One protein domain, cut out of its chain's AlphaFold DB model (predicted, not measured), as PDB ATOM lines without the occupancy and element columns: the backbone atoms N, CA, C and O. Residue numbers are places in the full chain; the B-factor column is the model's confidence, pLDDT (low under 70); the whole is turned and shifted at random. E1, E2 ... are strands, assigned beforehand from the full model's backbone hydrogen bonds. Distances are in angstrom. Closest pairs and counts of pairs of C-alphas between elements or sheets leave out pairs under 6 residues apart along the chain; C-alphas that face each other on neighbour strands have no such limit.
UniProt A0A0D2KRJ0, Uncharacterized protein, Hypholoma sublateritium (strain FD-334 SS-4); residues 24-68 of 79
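Overview. This is residues 24 to 68 of the 79 residues of an uncharacterized protein of Hypholoma sublateritium (strain FD-334 SS-4) (UniProt A0A0D2KRJ0). This is one small sheet of five strands folded back on itself, with E4 and E3 as one leaf, E1 and E5 as the leaf that faces it, and the long, sharply bent strand E2 as the hinge between them. The turn from E2 to E3 and the turn from E3 to E4 lie far apart, toward the two ends of the longest axis. The printed part has 45 residues with five named strands, E1 to E5 along the chain, and no named helix; the sheet's order is E4, E3, E2, E1, E5, antiparallel throughout, and the class is all strand. The whole is compact, with a radius of gyration of the C-alphas of 9.8 A, and its C-alphas span 27 by 18 by 17 A.

Along the chain. Find C-alpha 24 at (261.694, 251.080, 211.938), where E1 begins; it runs through residues 24 to 28 over 13.0 A. E2, residues 31 to 43, is the longest strand, 25.1 A from first to last C-alpha, and it bends by 94 degrees at Ser 38, whose C-alpha is at (258.445, 250.427, 201.753). Next come E3, residues 46 to 53, 21.9 A, and E4, residues 56 to 61, 16.3 A. E5, residues 65 to 67, covers 6.8 A and ends at C-alpha 67, (261.877, 248.185, 215.404).

Arrangement. Begin with E2, whose pairing is staggered: residues 31 to 35 pair with E1 and residues 36 to 43 with E3. In the hairpin of E1 and E2, look at N 26 and O 33, 2.9 A apart and within hydrogen-bond range. In the hairpin of E2 and E3, N 38 and O 50 are within that range at 2.8 A. These strands and E4 form a meander, E1 E2 E3 E4, each strand the antiparallel neighbour of the one before. In the hairpin of E3 and E4, at 157 degrees between directions, N 51 and O 58 are 2.8 A apart, within hydrogen-bond range. On the other side of E1 from E2 you reach E5, antiparallel at 144 degrees, with N 25 and O 66 within hydrogen-bond range at 2.8 A. E4 and E5 are the edge strands and meet only through their link. In the folded sheet, E4 and E3 face E1 and E5 with 16 pairs of C-alphas within 11 A; the closest C-alphas of E1 and E4, those of Tyr 26 and Val 60, are 7.7 A apart. E3 and E5 are only just apart, at 8.3 A.

Size, cuts and confidence. The two C-alphas farthest apart, those of Asn 44 and Thr 54, are 28.4 A from each other, while the first and last printed C-alphas, of Val 24 and Ala 68, are 4.7 A apart. The sheet is strongly twisted, with C-alphas up to 8.6 A off its best plane. The four links between strands are tight. The printed part has no cut. The mean pLDDT of the printed part is 85.3, and no printed residue of this model is under 70.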
ATOM      1  N   VAL A  24     260.361 251.281 211.369       86.62
ATOM      2  CA  VAL A  24     261.694 251.080 211.938       86.62
ATOM      3  C   VAL A  24     262.361 252.420 212.189       86.62
ATOM      4  O   VAL A  24     262.104 253.411 211.501       86.62
ATOM      5  N   THR A  25     263.224 252.438 213.192       88.00
ATOM      6  CA  THR A  25     264.073 253.564 213.537       88.00
ATOM      7  C   THR A  25     265.501 253.301 213.093       88.00
ATOM      8  O   THR A  25     266.000 252.180 213.176       88.00
ATOM      9  N   TYR A  26     266.177 254.339 212.618       86.56
ATOM     10  CA  TYR A  26     267.608 254.305 212.334       86.56
ATOM     11  C   TYR A  26     268.245 255.631 212.739       86.56
ATOM     12  O   TYR A  26     267.588 256.673 212.744       86.56
ATOM     13  N   VAL A  27     269.533 255.604 213.073       85.38
ATOM     14  CA  VAL A  27     270.279 256.808 213.447       85.38
ATOM     15  C   VAL A  27     271.141 257.249 212.276       85.38
ATOM     16  O   VAL A  27     271.909 256.469 211.719       85.38
ATOM     17  N   TRP A  28     271.034 258.520 211.905       83.12
ATOM     18  CA  TRP A  28     271.886 259.142 210.902       83.12
ATOM     19  C   TRP A  28     272.363 260.494 211.402       83.12
ATOM     20  O   TRP A  28     271.554 261.332 211.790       83.12
ATOM     21  N   ASN A  29     273.676 260.724 211.355       86.38
ATOM     22  CA  ASN A  29     274.285 261.965 211.835       86.38
ATOM     23  C   ASN A  29     273.840 262.326 213.268       86.38
ATOM     24  O   ASN A  29     273.435 263.452 213.531       86.38
ATOM     25  N   HIS A  30     273.838 261.337 214.170       83.69
ATOM     26  CA  HIS A  30     273.361 261.458 215.558       83.69
ATOM     27  C   HIS A  30     271.872 261.823 215.735       83.69
ATOM     28  O   HIS A  30     271.433 262.057 216.857       83.69
ATOM     29  N   ILE A  31     271.074 261.815 214.664       82.75
ATOM     30  CA  ILE A  31     269.627 262.062 214.700       82.75
ATOM     31  C   ILE A  31     268.891 260.745 214.448       82.75
ATOM     32  O   ILE A  31     269.240 260.000 213.530       82.75
ATOM     33  N   SER A  32     267.869 260.458 215.254       84.56
ATOM     34  CA  SER A  32     267.009 259.285 215.066       84.56
ATOM     35  C   SER A  32     265.881 259.600 214.090       84.56
ATOM     36  O   SER A  32     265.126 260.548 214.290       84.56
ATOM     37  N   TYR A  33     265.746 258.779 213.057       85.19
ATOM     38  CA  TYR A  33     264.682 258.859 212.064       85.19
ATOM     39  C   TYR A  33     263.795 257.632 212.185       85.19
ATOM     40  O   TYR A  33     264.296 256.518 212.319       85.19
ATOM     41  N   THR A  34     262.485 257.837 212.096       87.31
ATOM     42  CA  THR A  34     261.501 256.752 212.033       87.31
ATOM     43  C   THR A  34     260.886 256.749 210.645       87.31
ATOM     44  O   THR A  34     260.454 257.799 210.169       87.31
ATOM     45  N   GLY A  35     260.858 255.594 209.987       88.19
ATOM     46  CA  GLY A  35     260.301 255.460 208.646       88.19
ATOM     47  C   GLY A  35     259.572 254.142 208.440       88.19
ATOM     48  O   GLY A  35     259.862 253.139 209.095       88.19
ATOM     49  N   LEU A  36     258.620 254.154 207.509       90.12
ATOM     50  CA  LEU A  36     257.914 252.957 207.063       90.12
ATOM     51  C   LEU A  36     258.791 252.173 206.095       90.12
ATOM     52  O   LEU A  36     259.283 252.724 205.105       90.12
ATOM     53  N   VAL A  37     258.932 250.872 206.337       88.62
ATOM     54  CA  VAL A  37     259.590 249.970 205.390       88.62
ATOM     55  C   VAL A  37     258.713 249.844 204.149       88.62
ATOM     56  O   VAL A  37     257.645 249.242 204.196       88.62
ATOM     57  N   SER A  38     259.164 250.411 203.034       87.31
ATOM     58  CA  SER A  38     258.445 250.427 201.753       87.31
ATOM     59  C   SER A  38     258.899 249.325 200.801       87.31
ATOM     60  O   SER A  38     258.088 248.812 200.042       87.31
ATOM     61  N   THR A  39     260.169 248.917 200.876       87.62
ATOM     62  CA  THR A  39     260.735 247.820 200.074       87.62
ATOM     63  C   THR A  39     261.884 247.167 200.835       87.62
ATOM     64  O   THR A  39     262.568 247.827 201.620       87.62
ATOM     65  N   ILE A  40     262.134 245.883 200.579       86.56
ATOM     66  CA  ILE A  40     263.329 245.169 201.037       86.56
ATOM     67  C   ILE A  40     264.180 244.853 199.808       86.56
ATOM     68  O   ILE A  40     263.684 244.275 198.844       86.56
ATOM     69  N   LEU A  41     265.446 245.261 199.831       86.75
ATOM     70  CA  LEU A  41     266.420 244.992 198.780       86.75
ATOM     71  C   LEU A  41     267.517 244.083 199.332       86.75
ATOM     72  O   LEU A  41     268.259 244.482 200.230       86.75
ATOM     73  N   GLU A  42     267.650 242.888 198.769       85.81
ATOM     74  CA  GLU A  42     268.772 241.996 199.055       85.81
ATOM     75  C   GLU A  42     270.014 242.481 198.297       85.81
ATOM     76  O   GLU A  42     269.984 242.672 197.081       85.81
ATOM     77  N   THR A  43     271.114 242.719 199.011       81.12
ATOM     78  CA  THR A  43     272.391 243.129 198.407       81.12
ATOM     79  C   THR A  43     273.510 242.184 198.827       81.12
ATOM     80  O   THR A  43     273.387 241.482 199.828       81.12
ATOM     81  N   ASN A  44     274.644 242.204 198.118       78.38
ATOM     82  CA  ASN A  44     275.811 241.373 198.456       78.38
ATOM     83  C   ASN A  44     276.361 241.621 199.874       78.38
ATOM     84  O   ASN A  44     277.083 240.786 200.407       78.38
ATOM     85  N   THR A  45     276.031 242.759 200.494       79.12
ATOM     86  CA  THR A  45     276.418 243.096 201.874       79.12
ATOM     87  C   THR A  45     275.294 242.875 202.896       79.12
ATOM     88  O   THR A  45     275.448 243.241 204.061       79.12
ATOM     89  N   GLY A  46     274.178 242.270 202.475       80.69
ATOM     90  CA  GLY A  46     273.003 241.956 203.290       80.69
ATOM     91  C   GLY A  46     271.738 242.734 202.893       80.69
ATOM     92  O   GLY A  46     271.773 243.576 201.985       80.69
ATOM     93  N   PRO A  47     270.609 242.474 203.574       85.31
ATOM     94  CA  PRO A  47     269.338 243.131 203.292       85.31
ATOM     95  C   PRO A  47     269.355 244.613 203.679       85.31
ATOM     96  O   PRO A  47     269.817 245.002 204.759       85.31
ATOM     97  N   LYS A  48     268.791 245.450 202.809       89.38
ATOM     98  CA  LYS A  48     268.541 246.879 203.031       89.38
ATOM     99  C   LYS A  48     267.045 247.157 202.980       89.38
ATOM    100  O   LYS A  48     266.332 246.599 202.152       89.38
ATOM    101  N   PHE A  49     266.577 248.058 203.828       89.81
ATOM    102  CA  PHE A  49     265.207 248.547 203.813       89.81
ATOM    103  C   PHE A  49     265.148 249.904 203.130       89.81
ATOM    104  O   PHE A  49     265.918 250.803 203.464       89.81
ATOM    105  N   LEU A  50     264.233 250.054 202.178       90.44
ATOM    106  CA  LEU A  50     263.815 251.361 201.696       90.44
ATOM    107  C   LEU A  50     262.848 251.938 202.723       90.44
ATOM    108  O   LEU A  50     261.734 251.439 202.873       90.44
ATOM    109  N   LEU A  51     263.289 252.958 203.442       89.75
ATOM    110  CA  LEU A  51     262.513 253.640 204.464       89.75
ATOM    111  C   LEU A  51     261.934 254.922 203.897       89.75
ATOM    112  O   LEU A  51     262.672 255.730 203.339       89.75
ATOM    113  N   THR A  52     260.636 255.114 204.089       88.69
ATOM    114  CA  THR A  52     259.945 256.360 203.756       88.69
ATOM    115  C   THR A  52     259.658 257.122 205.044       88.69
ATOM    116  O   THR A  52     259.013 256.593 205.949       88.69
ATOM    117  N   HIS A  53     260.163 258.349 205.141       82.69
ATOM    118  CA  HIS A  53     259.981 259.256 206.277       82.69
ATOM    119  C   HIS A  53     259.780 260.699 205.778       82.69
ATOM    120  O   HIS A  53     259.885 260.969 204.585       82.69
ATOM    121  N   THR A  54     259.525 261.657 206.676       76.94
ATOM    122  CA  THR A  54     259.235 263.071 206.328       76.94
ATOM    123  C   THR A  54     260.339 263.754 205.505       76.94
ATOM    124  O   THR A  54     260.089 264.733 204.816       76.94
ATOM    125  N   GLY A  55     261.565 263.220 205.544       76.50
ATOM    126  CA  GLY A  55     262.716 263.708 204.776       76.50
ATOM    127  C   GLY A  55     262.916 263.020 203.421       76.50
ATOM    128  O   GLY A  55     263.950 263.231 202.794       76.50
ATOM    129  N   GLY A  56     261.975 262.175 202.992       85.38
ATOM    130  CA  GLY A  56     262.030 261.419 201.744       85.38
ATOM    131  C   GLY A  56     262.261 259.922 201.950       85.38
ATOM    132  O   GLY A  56     261.913 259.341 202.978       85.38
ATOM    133  N   THR A  57     262.822 259.286 200.924       88.19
ATOM    134  CA  THR A  57     263.059 257.840 200.891       88.19
ATOM    135  C   THR A  57     264.543 257.519 200.976       88.19
ATOM    136  O   THR A  57     265.345 258.122 200.258       88.19
ATOM    137  N   LYS A  58     264.922 256.530 201.786       88.00
ATOM    138  CA  LYS A  58     266.326 256.157 201.980       88.00
ATOM    139  C   LYS A  58     266.531 254.662 202.141       88.00
ATOM    140  O   LYS A  58     265.813 254.012 202.889       88.00
ATOM    141  N   TYR A  59     267.571 254.131 201.500       90.38
ATOM    142  CA  TYR A  59     268.023 252.765 201.745       90.38
ATOM    143  C   TYR A  59     268.912 252.709 202.983       90.38
ATOM    144  O   TYR A  59     269.995 253.298 203.002       90.38
ATOM    145  N   VAL A  60     268.475 251.964 203.992       88.25
ATOM    146  CA  VAL A  60     269.210 251.758 205.242       88.25
ATOM    147  C   VAL A  60     269.465 250.263 205.424       88.25
ATOM    148  O   VAL A  60     268.550 249.461 205.226       88.25
ATOM    149  N   PRO A  61     270.696 249.833 205.755       89.50
ATOM    150  CA  PRO A  61     270.958 248.434 206.059       89.50
ATOM    151  C   PRO A  61     270.080 247.962 207.213       89.50
ATOM    152  O   PRO A  61     269.957 248.635 208.233       89.50
ATOM    153  N   ARG A  62     269.505 246.768 207.075       84.25
ATOM    154  CA  ARG A  62     268.626 246.182 208.094       84.25
ATOM    155  C   ARG A  62     269.267 246.143 209.481       84.25
ATOM    156  O   ARG A  62     268.586 246.357 210.473       84.25
ATOM    157  N   LYS A  63     270.567 245.851 209.540       83.88
ATOM    158  CA  LYS A  63     271.345 245.788 210.785       83.88
ATOM    159  C   LYS A  63     271.409 247.123 211.537       83.88
ATOM    160  O   LYS A  63     271.585 247.119 212.747       83.88
ATOM    161  N   ASP A  64     271.237 248.234 210.822       85.38
ATOM    162  CA  ASP A  64     271.258 249.589 211.375       85.38
ATOM    163  C   ASP A  64     269.830 250.077 211.704       85.38
ATOM    164  O   ASP A  64     269.636 251.216 212.126       85.38
ATOM    165  N   CYS A  65     268.825 249.215 211.498       84.25
ATOM    166  CA  CYS A  65     267.419 249.479 211.771       84.25
ATOM    167  C   CYS A  65     266.966 248.739 213.035       84.25
ATOM    168  O   CYS A  65     267.105 247.517 213.145       84.25
ATOM    169  N   SER A  66     266.328 249.461 213.947       86.19
ATOM    170  CA  SER A  66     265.619 248.897 215.097       86.19
ATOM    171  C   SER A  66     264.113 248.981 214.873       86.19
ATOM    172  O   SER A  66     263.637 249.894 214.205       86.19
ATOM    173  N   LEU A  67     263.335 248.039 215.409       81.06
ATOM    174  CA  LEU A  67     261.877 248.185 215.404       81.06
ATOM    175  C   LEU A  67     261.493 249.452 216.162       81.06
ATOM    176  O   LEU A  67     261.941 249.667 217.290       81.06
ATOM    177  N   ALA A  68     260.627 250.262 215.561       75.12
ATOM    178  CA  ALA A  68     259.986 251.326 216.304       75.12
ATOM    179  C   ALA A  68     259.069 250.670 217.349       75.12
ATOM    180  O   ALA A  68     258.208 249.859 217.003       75.12
TER     181      ALA A  68